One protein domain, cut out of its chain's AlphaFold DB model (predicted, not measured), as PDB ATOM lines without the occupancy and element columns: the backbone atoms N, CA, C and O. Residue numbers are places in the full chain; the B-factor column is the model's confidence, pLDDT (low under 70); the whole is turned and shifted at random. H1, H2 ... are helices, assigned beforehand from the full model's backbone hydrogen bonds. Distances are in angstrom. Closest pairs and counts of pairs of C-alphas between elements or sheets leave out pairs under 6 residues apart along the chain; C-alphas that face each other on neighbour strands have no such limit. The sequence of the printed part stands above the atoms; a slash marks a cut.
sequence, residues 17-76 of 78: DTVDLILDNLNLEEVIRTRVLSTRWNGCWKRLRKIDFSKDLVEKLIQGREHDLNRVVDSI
ATOM      1  N   ASP A  17     115.752 278.302 372.134       82.44
ATOM      2  CA  ASP A  17     115.968 279.312 371.086       82.44
ATOM      3  C   ASP A  17     116.683 278.740 369.849       82.44
ATOM      4  O   ASP A  17     116.388 279.102 368.713       82.44
ATOM      5  N   THR A  18     117.631 277.817 370.054       83.25
ATOM      6  CA  THR A  18     118.342 277.155 368.949       83.25
ATOM      7  C   THR A  18     117.453 276.127 368.261       83.25
ATOM      8  O   THR A  18     117.501 275.991 367.041       83.25
ATOM      9  N   VAL A  19     116.631 275.413 369.032       79.88
ATOM     10  CA  VAL A  19     115.626 274.503 368.475       79.88
ATOM     11  C   VAL A  19     114.639 275.291 367.620       79.88
ATOM     12  O   VAL A  19     114.374 274.892 366.493       79.88
ATOM     13  N   ASP A  20     114.161 276.433 368.101       78.62
ATOM     14  CA  ASP A  20     113.202 277.268 367.385       78.62
ATOM     15  C   ASP A  20     113.817 277.859 366.098       78.62
ATOM     16  O   ASP A  20     113.183 277.799 365.049       78.62
ATOM     17  N   LEU A  21     115.091 278.276 366.118       83.19
ATOM     18  CA  LEU A  21     115.849 278.660 364.913       83.19
ATOM     19  C   LEU A  21     115.959 277.531 363.881       83.19
ATOM     20  O   LEU A  21     115.846 277.771 362.681       83.19
ATOM     21  N   ILE A  22     116.216 276.299 364.325       83.00
ATOM     22  CA  ILE A  22     116.273 275.142 363.422       83.00
ATOM     23  C   ILE A  22     114.888 274.902 362.827       83.00
ATOM     24  O   ILE A  22     114.759 274.744 361.619       83.00
ATOM     25  N   LEU A  23     113.854 274.913 363.662       77.94
ATOM     26  CA  LEU A  23     112.484 274.666 363.246       77.94
ATOM     27  C   LEU A  23     111.936 275.743 362.295       77.94
ATOM     28  O   LEU A  23     111.211 275.394 361.371       77.94
ATOM     29  N   ASP A  24     112.318 277.009 362.465       79.81
ATOM     30  CA  ASP A  24     111.952 278.108 361.557       79.81
ATOM     31  C   ASP A  24     112.551 277.949 360.147       79.81
ATOM     32  O   ASP A  24     112.029 278.514 359.186       79.81
ATOM     33  N   ASN A  25     113.630 277.172 360.013       79.50
ATOM     34  CA  ASN A  25     114.263 276.853 358.732       79.50
ATOM     35  C   ASN A  25     113.752 275.541 358.108       79.50
ATOM     36  O   ASN A  25     114.192 275.184 357.016       79.50
ATOM     37  N   LEU A  26     112.864 274.813 358.790       75.94
ATOM     38  CA  LEU A  26     112.361 273.511 358.360       75.94
ATOM     39  C   LEU A  26     110.891 273.589 357.945       75.94
ATOM     40  O   LEU A  26     110.070 274.267 358.565       75.94
ATOM     41  N   ASN A  27     110.525 272.811 356.930       70.88
ATOM     42  CA  ASN A  27     109.125 272.622 356.562       70.88
ATOM     43  C   ASN A  27     108.426 271.724 357.597       70.88
ATOM     44  O   ASN A  27     109.073 270.906 358.253       70.88
ATOM     45  N   LEU A  28     107.093 271.802 357.727       72.38
ATOM     46  CA  LEU A  28     106.362 271.027 358.747       72.38
ATOM     47  C   LEU A  28     106.648 269.516 358.670       72.38
ATOM     48  O   LEU A  28     106.733 268.842 359.696       72.38
ATOM     49  N   GLU A  29     106.831 268.975 357.469       73.25
ATOM     50  CA  GLU A  29     107.207 267.575 357.316       73.25
ATOM     51  C   GLU A  29     108.539 267.244 357.996       73.25
ATOM     52  O   GLU A  29     108.641 266.273 358.748       73.25
ATOM     53  N   GLU A  30     109.545 268.084 357.794       75.06
ATOM     54  CA  GLU A  30     110.867 267.922 358.388       75.06
ATOM     55  C   GLU A  30     110.804 268.128 359.901       75.06
ATOM     56  O   GLU A  30     111.337 267.320 360.661       75.06
ATOM     57  N   VAL A  31     110.051 269.133 360.351       76.06
ATOM     58  CA  VAL A  31     109.762 269.389 361.765       76.06
ATOM     59  C   VAL A  31     109.139 268.160 362.438       76.06
ATOM     60  O   VAL A  31     109.585 267.745 363.508       76.06
ATOM     61  N   ILE A  32     108.149 267.513 361.819       74.75
ATOM     62  CA  ILE A  32     107.536 266.293 362.366       74.75
ATOM     63  C   ILE A  32     108.539 265.137 362.378       74.75
ATOM     64  O   ILE A  32     108.557 264.374 363.344       74.75
ATOM     65  N   ARG A  33     109.408 265.018 361.366       74.81
ATOM     66  CA  ARG A  33     110.479 264.009 361.361       74.81
ATOM     67  C   ARG A  33     111.482 264.240 362.492       74.81
ATOM     68  O   ARG A  33     111.899 263.268 363.113       74.81
ATOM     69  N   THR A  34     111.802 265.489 362.852       75.31
ATOM     70  CA  THR A  34     112.719 265.776 363.977       75.31
ATOM     71  C   THR A  34     112.209 265.295 365.341       75.31
ATOM     72  O   THR A  34     112.996 265.152 366.275       75.31
ATOM     73  N   ARG A  35     110.925 264.922 365.456       73.50
ATOM     74  CA  ARG A  35     110.340 264.291 366.652       73.50
ATOM     75  C   ARG A  35     111.067 263.018 367.088       73.50
ATOM     76  O   ARG A  35     111.034 262.693 368.272       73.50
ATOM     77  N   VAL A  36     111.688 262.290 366.157       72.81
ATOM     78  CA  VAL A  36     112.418 261.048 366.473       72.81
ATOM     79  C   VAL A  36     113.828 261.305 367.011       72.81
ATOM     80  O   VAL A  36     114.439 260.383 367.541       72.81
ATOM     81  N   LEU A  37     114.343 262.538 366.897       72.31
ATOM     82  CA  LEU A  37     115.691 262.888 367.356       72.31
ATOM     83  C   LEU A  37     115.792 262.920 368.883       72.31
ATOM     84  O   LEU A  37     116.852 262.621 369.419       72.31
ATOM     85  N   SER A  38     114.709 263.290 369.575       70.62
ATOM     86  CA  SER A  38     114.676 263.408 371.034       70.62
ATOM     87  C   SER A  38     113.238 263.518 371.554       70.62
ATOM     88  O   SER A  38     112.368 264.124 370.925       70.62
ATOM     89  N   THR A  39     112.992 263.020 372.767       71.81
ATOM     90  CA  THR A  39     111.725 263.231 373.487       71.81
ATOM     91  C   THR A  39     111.449 264.702 373.801       71.81
ATOM     92  O   THR A  39     110.289 265.059 373.973       71.81
ATOM     93  N   ARG A  40     112.469 265.571 373.836       73.06
ATOM     94  CA  ARG A  40     112.287 267.027 373.967       73.06
ATOM     95  C   ARG A  40     111.745 267.641 372.679       73.06
ATOM     96  O   ARG A  40     110.898 268.522 372.738       73.06
ATOM     97  N   TRP A  41     112.186 267.132 371.528       74.69
ATOM     98  CA  TRP A  41     111.744 267.570 370.199       74.69
ATOM     99  C   TRP A  41     110.323 267.088 369.867       74.69
ATOM    100  O   TRP A  41     109.645 267.610 368.976       74.69
ATOM    101  N   ASN A  42     109.810 266.138 370.651       70.56
ATOM    102  CA  ASN A  42     108.412 265.741 370.651       70.56
ATOM    103  C   ASN A  42     107.503 266.852 371.195       70.56
ATOM    104  O   ASN A  42     107.202 266.925 372.382       70.56
ATOM    105  N   GLY A  43     107.010 267.682 370.278       69.50
ATOM    106  CA  GLY A  43     106.050 268.743 370.577       69.50
ATOM    107  C   GLY A  43     106.585 270.151 370.356       69.50
ATOM    108  O   GLY A  43     105.794 271.083 370.456       69.50
ATOM    109  N   CYS A  44     107.858 270.324 369.985       72.19
ATOM    110  CA  CYS A  44     108.401 271.639 369.628       72.19
ATOM    111  C   CYS A  44     107.699 272.254 368.411       72.19
ATOM    112  O   CYS A  44     107.517 273.463 368.362       72.19
ATOM    113  N   TRP A  45     107.181 271.422 367.502       71.00
ATOM    114  CA  TRP A  45     106.296 271.867 366.426       71.00
ATOM    115  C   TRP A  45     105.107 272.686 366.951       71.00
ATOM    116  O   TRP A  45     104.741 273.683 366.356       71.00
ATOM    117  N   LYS A  46     104.561 272.391 368.135       70.19
ATOM    118  CA  LYS A  46     103.454 273.183 368.703       70.19
ATOM    119  C   LYS A  46     103.836 274.634 369.021       70.19
ATOM    120  O   LYS A  46     102.943 275.459 369.184       70.19
ATOM    121  N   ARG A  47     105.131 274.940 369.150       69.44
ATOM    122  CA  ARG A  47     105.636 276.299 369.400       69.44
ATOM    123  C   ARG A  47     105.760 277.123 368.121       69.44
ATOM    124  O   ARG A  47     105.750 278.350 368.191       69.44
ATOM    125  N   LEU A  48     105.829 276.471 366.962       66.81
ATOM    126  CA  LEU A  48     105.910 277.153 365.680       66.81
ATOM    127  C   LEU A  48     104.556 277.765 365.319       66.81
ATOM    128  O   LEU A  48     103.564 277.071 365.105       66.81
ATOM    129  N   ARG A  49     104.532 279.093 365.191       62.53
ATOM    130  CA  ARG A  49     103.349 279.853 364.748       62.53
ATOM    131  C   ARG A  49     103.092 279.759 363.238       62.53
ATOM    132  O   ARG A  49     102.037 280.180 362.782       62.53
ATOM    133  N   LYS A  50     104.055 279.234 362.471       64.44
ATOM    134  CA  LYS A  50     104.068 279.190 360.997       64.44
ATOM    135  C   LYS A  50     103.829 277.794 360.411       64.44
ATOM    136  O   LYS A  50     104.200 277.528 359.273       64.44
ATOM    137  N   ILE A  51     103.222 276.894 361.178       62.72
ATOM    138  CA  ILE A  51     102.909 275.563 360.662       62.72
ATOM    139  C   ILE A  51     101.667 275.617 359.780       62.72
ATOM    140  O   ILE A  51     100.574 275.933 360.248       62.72
ATOM    141  N   ASP A  52     101.846 275.235 358.521       65.25
ATOM    142  CA  ASP A  52     100.753 274.983 357.595       65.25
ATOM    143  C   ASP A  52     100.189 273.567 357.801       65.25
ATOM    144  O   ASP A  52     100.773 272.584 357.355       65.25
ATOM    145  N   PHE A  53      99.045 273.456 358.478       65.25
ATOM    146  CA  PHE A  53      98.315 272.192 358.656       65.25
ATOM    147  C   PHE A  53      97.415 271.836 357.461       65.25
ATOM    148  O   PHE A  53      96.427 271.117 357.629       65.25
ATOM    149  N   SER A  54      97.714 272.341 356.261       68.50
ATOM    150  CA  SER A  54      96.946 272.030 355.057       68.50
ATOM    151  C   SER A  54      96.763 270.524 354.869       68.50
ATOM    152  O   SER A  54      97.681 269.721 355.062       68.50
ATOM    153  N   LYS A  55      95.548 270.145 354.463       68.44
ATOM    154  CA  LYS A  55      95.144 268.752 354.225       68.44
ATOM    155  C   LYS A  55      96.122 268.031 353.297       68.44
ATOM    156  O   LYS A  55      96.514 266.907 353.593       68.44
ATOM    157  N   ASP A  56      96.590 268.720 352.259       73.88
ATOM    158  CA  ASP A  56      97.540 268.195 351.273       73.88
ATOM    159  C   ASP A  56      98.872 267.775 351.904       73.88
ATOM    160  O   ASP A  56      99.487 266.791 351.495       73.88
ATOM    161  N   LEU A  57      99.331 268.502 352.923       69.06
ATOM    162  CA  LEU A  57     100.562 268.173 353.625       69.06
ATOM    163  C   LEU A  57     100.368 266.967 354.550       69.06
ATOM    164  O   LEU A  57     101.227 266.091 354.612       69.06
ATOM    165  N   VAL A  58      99.235 266.904 355.254       71.31
ATOM    166  CA  VAL A  58      98.890 265.743 356.086       71.31
ATOM    167  C   VAL A  58      98.759 264.486 355.220       71.31
ATOM    168  O   VAL A  58      99.286 263.440 355.595       71.31
ATOM    169  N   GLU A  59      98.145 264.591 354.040       76.56
ATOM    170  CA  GLU A  59      98.064 263.492 353.072       76.56
ATOM    171  C   GLU A  59      99.449 263.064 352.576       76.56
ATOM    172  O   GLU A  59      99.754 261.875 352.625       76.56
ATOM    173  N   LYS A  60     100.332 264.005 352.212       72.25
ATOM    174  CA  LYS A  60     101.729 263.698 351.840       72.25
ATOM    175  C   LYS A  60     102.499 262.988 352.955       72.25
ATOM    176  O   LYS A  60     103.248 262.054 352.690       72.25
ATOM    177  N   LEU A  61     102.292 263.396 354.206       67.88
ATOM    178  CA  LEU A  61     102.941 262.798 355.374       67.88
ATOM    179  C   LEU A  61     102.468 261.378 355.686       67.88
ATOM    180  O   LEU A  61     103.242 260.574 356.211       67.88
ATOM    181  N   ILE A  62     101.197 261.084 355.420       72.38
ATOM    182  CA  ILE A  62     100.636 259.740 355.571       72.38
ATOM    183  C   ILE A  62     101.109 258.865 354.406       72.38
ATOM    184  O   ILE A  62     101.653 257.791 354.651       72.38
ATOM    185  N   GLN A  63     101.025 259.372 353.171       73.00
ATOM    186  CA  GLN A  63     101.473 258.674 351.961       73.00
ATOM    187  C   GLN A  63     102.964 258.332 352.001       73.00
ATOM    188  O   GLN A  63     103.336 257.208 351.681       73.00
ATOM    189  N   GLY A  64     103.823 259.259 352.438       69.06
ATOM    190  CA  GLY A  64     105.257 258.993 352.583       69.06
ATOM    191  C   GLY A  64     105.540 257.860 353.572       69.06
ATOM    192  O   GLY A  64     106.379 257.002 353.314       69.06
ATOM    193  N   ARG A  65     104.776 257.796 354.671       65.12
ATOM    194  CA  ARG A  65     104.908 256.736 355.680       65.12
ATOM    195  C   ARG A  65     104.405 255.384 355.186       65.12
ATOM    196  O   ARG A  65     105.047 254.373 355.452       65.12
ATOM    197  N   GLU A  66     103.272 255.360 354.491       70.31
ATOM    198  CA  GLU A  66     102.733 254.135 353.900       70.31
ATOM    199  C   GLU A  66     103.646 253.608 352.799       70.31
ATOM    200  O   GLU A  66     103.926 252.419 352.772       70.31
ATOM    201  N   HIS A  67     104.180 254.476 351.940       68.06
ATOM    202  CA  HIS A  67     105.085 254.068 350.871       68.06
ATOM    203  C   HIS A  67     106.396 253.481 351.411       68.06
ATOM    204  O   HIS A  67     106.860 252.460 350.910       68.06
ATOM    205  N   ASP A  68     106.981 254.069 352.457       70.25
ATOM    206  CA  ASP A  68     108.194 253.522 353.075       70.25
ATOM    207  C   ASP A  68     107.933 252.189 353.790       70.25
ATOM    208  O   ASP A  68     108.739 251.265 353.681       70.25
ATOM    209  N   LEU A  69     106.792 252.050 354.474       66.81
ATOM    210  CA  LEU A  69     106.393 250.776 355.076       66.81
ATOM    211  C   LEU A  69     106.103 249.718 354.015       66.81
ATOM    212  O   LEU A  69     106.579 248.597 354.152       66.81
ATOM    213  N   ASN A  70     105.391 250.076 352.949       73.69
ATOM    214  CA  ASN A  70     105.089 249.176 351.842       73.69
ATOM    215  C   ASN A  70     106.373 248.734 351.147       73.69
ATOM    216  O   ASN A  70     106.545 247.548 350.947       73.69
ATOM    217  N   ARG A  71     107.355 249.618 350.923       73.81
ATOM    218  CA  ARG A  71     108.674 249.212 350.404       73.81
ATOM    219  C   ARG A  71     109.394 248.223 351.309       73.81
ATOM    220  O   ARG A  71     110.059 247.319 350.813       73.81
ATOM    221  N   VAL A  72     109.310 248.406 352.625       68.62
ATOM    222  CA  VAL A  72     109.903 247.461 353.578       68.62
ATOM    223  C   VAL A  72     109.151 246.131 353.535       68.62
ATOM    224  O   VAL A  72     109.786 245.085 353.470       68.62
ATOM    225  N   VAL A  73     107.821 246.154 353.499       72.94
ATOM    226  CA  VAL A  73     106.972 244.957 353.402       72.94
ATOM    227  C   VAL A  73     107.203 244.214 352.079       72.94
ATOM    228  O   VAL A  73     107.434 243.010 352.110       72.94
ATOM    229  N   ASP A  74     107.261 244.927 350.957       76.44
ATOM    230  CA  ASP A  74     107.557 244.417 349.611       76.44
ATOM    231  C   ASP A  74     108.990 243.881 349.502       76.44
ATOM    232  O   ASP A  74     109.276 243.024 348.679       76.44
ATOM    233  N   SER A  75     109.914 244.372 350.334       70.19
ATOM    234  CA  SER A  75     111.277 243.828 350.414       70.19
ATOM    235  C   SER A  75     111.386 242.576 351.290       70.19
ATOM    236  O   SER A  75     112.405 241.889 351.248       70.19
ATOM    237  N   ILE A  76     110.364 242.299 352.109       70.38
ATOM    238  CA  ILE A  76     110.319 241.171 353.049       70.38
ATOM    239  C   ILE A  76     109.433 240.033 352.513       70.38
ATOM    240  O   ILE A  76     109.661 238.874 352.862       70.38
TER     241      ILE A  76
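AT A GLANCE: This is residues 17 to 76 of the 78 residues of the protein "F-box domain-containing protein" of Kalanchoe fedtschenkoi (UniProt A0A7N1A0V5). A long helix, H4, reaches out as an arm from a small head made of three short helices, H1, H2 and H3, with the loops that join them. The first part of H4 passes near H2, while its residues 65 to 76 stick out freely and give the model much of its length. The printed part has 60 residues with four named helices, H1, H2, H3 and H4 in chain order, and no named strand; the class is all helix. The whole is loose, with a radius of gyration of the C-alphas of 13.4 A, and elongated, spanning 42 by 25 by 16 A.

IN THESE COORDINATES: H4, residues 55 to 76, is 31.5 A long, from C-alpha 55 at (95.144, 268.752, 354.225) to C-alpha 76 at (110.319, 241.171, 353.049). H2 is residues 28 to 34, 9.8 A. H3 is residues 44 to 47, 5.4 A. H1, residues 17 to 24, is 10.4 A long and begins with C-alpha 17 at (115.968, 279.312, 371.086).

HOW THE PARTS SIT: H4 and H2 are close but not clearly touching; their closest C-alphas, of Leu 61 and Glu 29, are 6.7 A apart. They run the same way at a steep tilt of 46 degrees. H2 and H3 only just touch, with 3 pairs of C-alphas within 8 A, the closest being Val 31 and Trp 45 at 6.3 A. H3 touches H1, where the closest C-alphas, of Trp 45 and Leu 23, are 7.5 A apart. H1 and H2 are close but not clearly touching, with the closest C-alphas, of Leu 23 and Val 31, 6.1 A apart; they run opposite ways at a steep tilt of 45 degrees. H4 is apart from H1 and from H3. Every O i to N i+4 pair is within hydrogen-bond range in H1 and H2, and 17 of 18 are in H4; H3 is too short for such a pair.

THE WHOLE: The C-alphas of Asp 17 and Ile 76, the two farthest apart, are 42.6 A apart. The printed part has no cut, and no link is long. The mean pLDDT of the printed part is 72.4, with 17 residues under 70, among them residues 47 to 55.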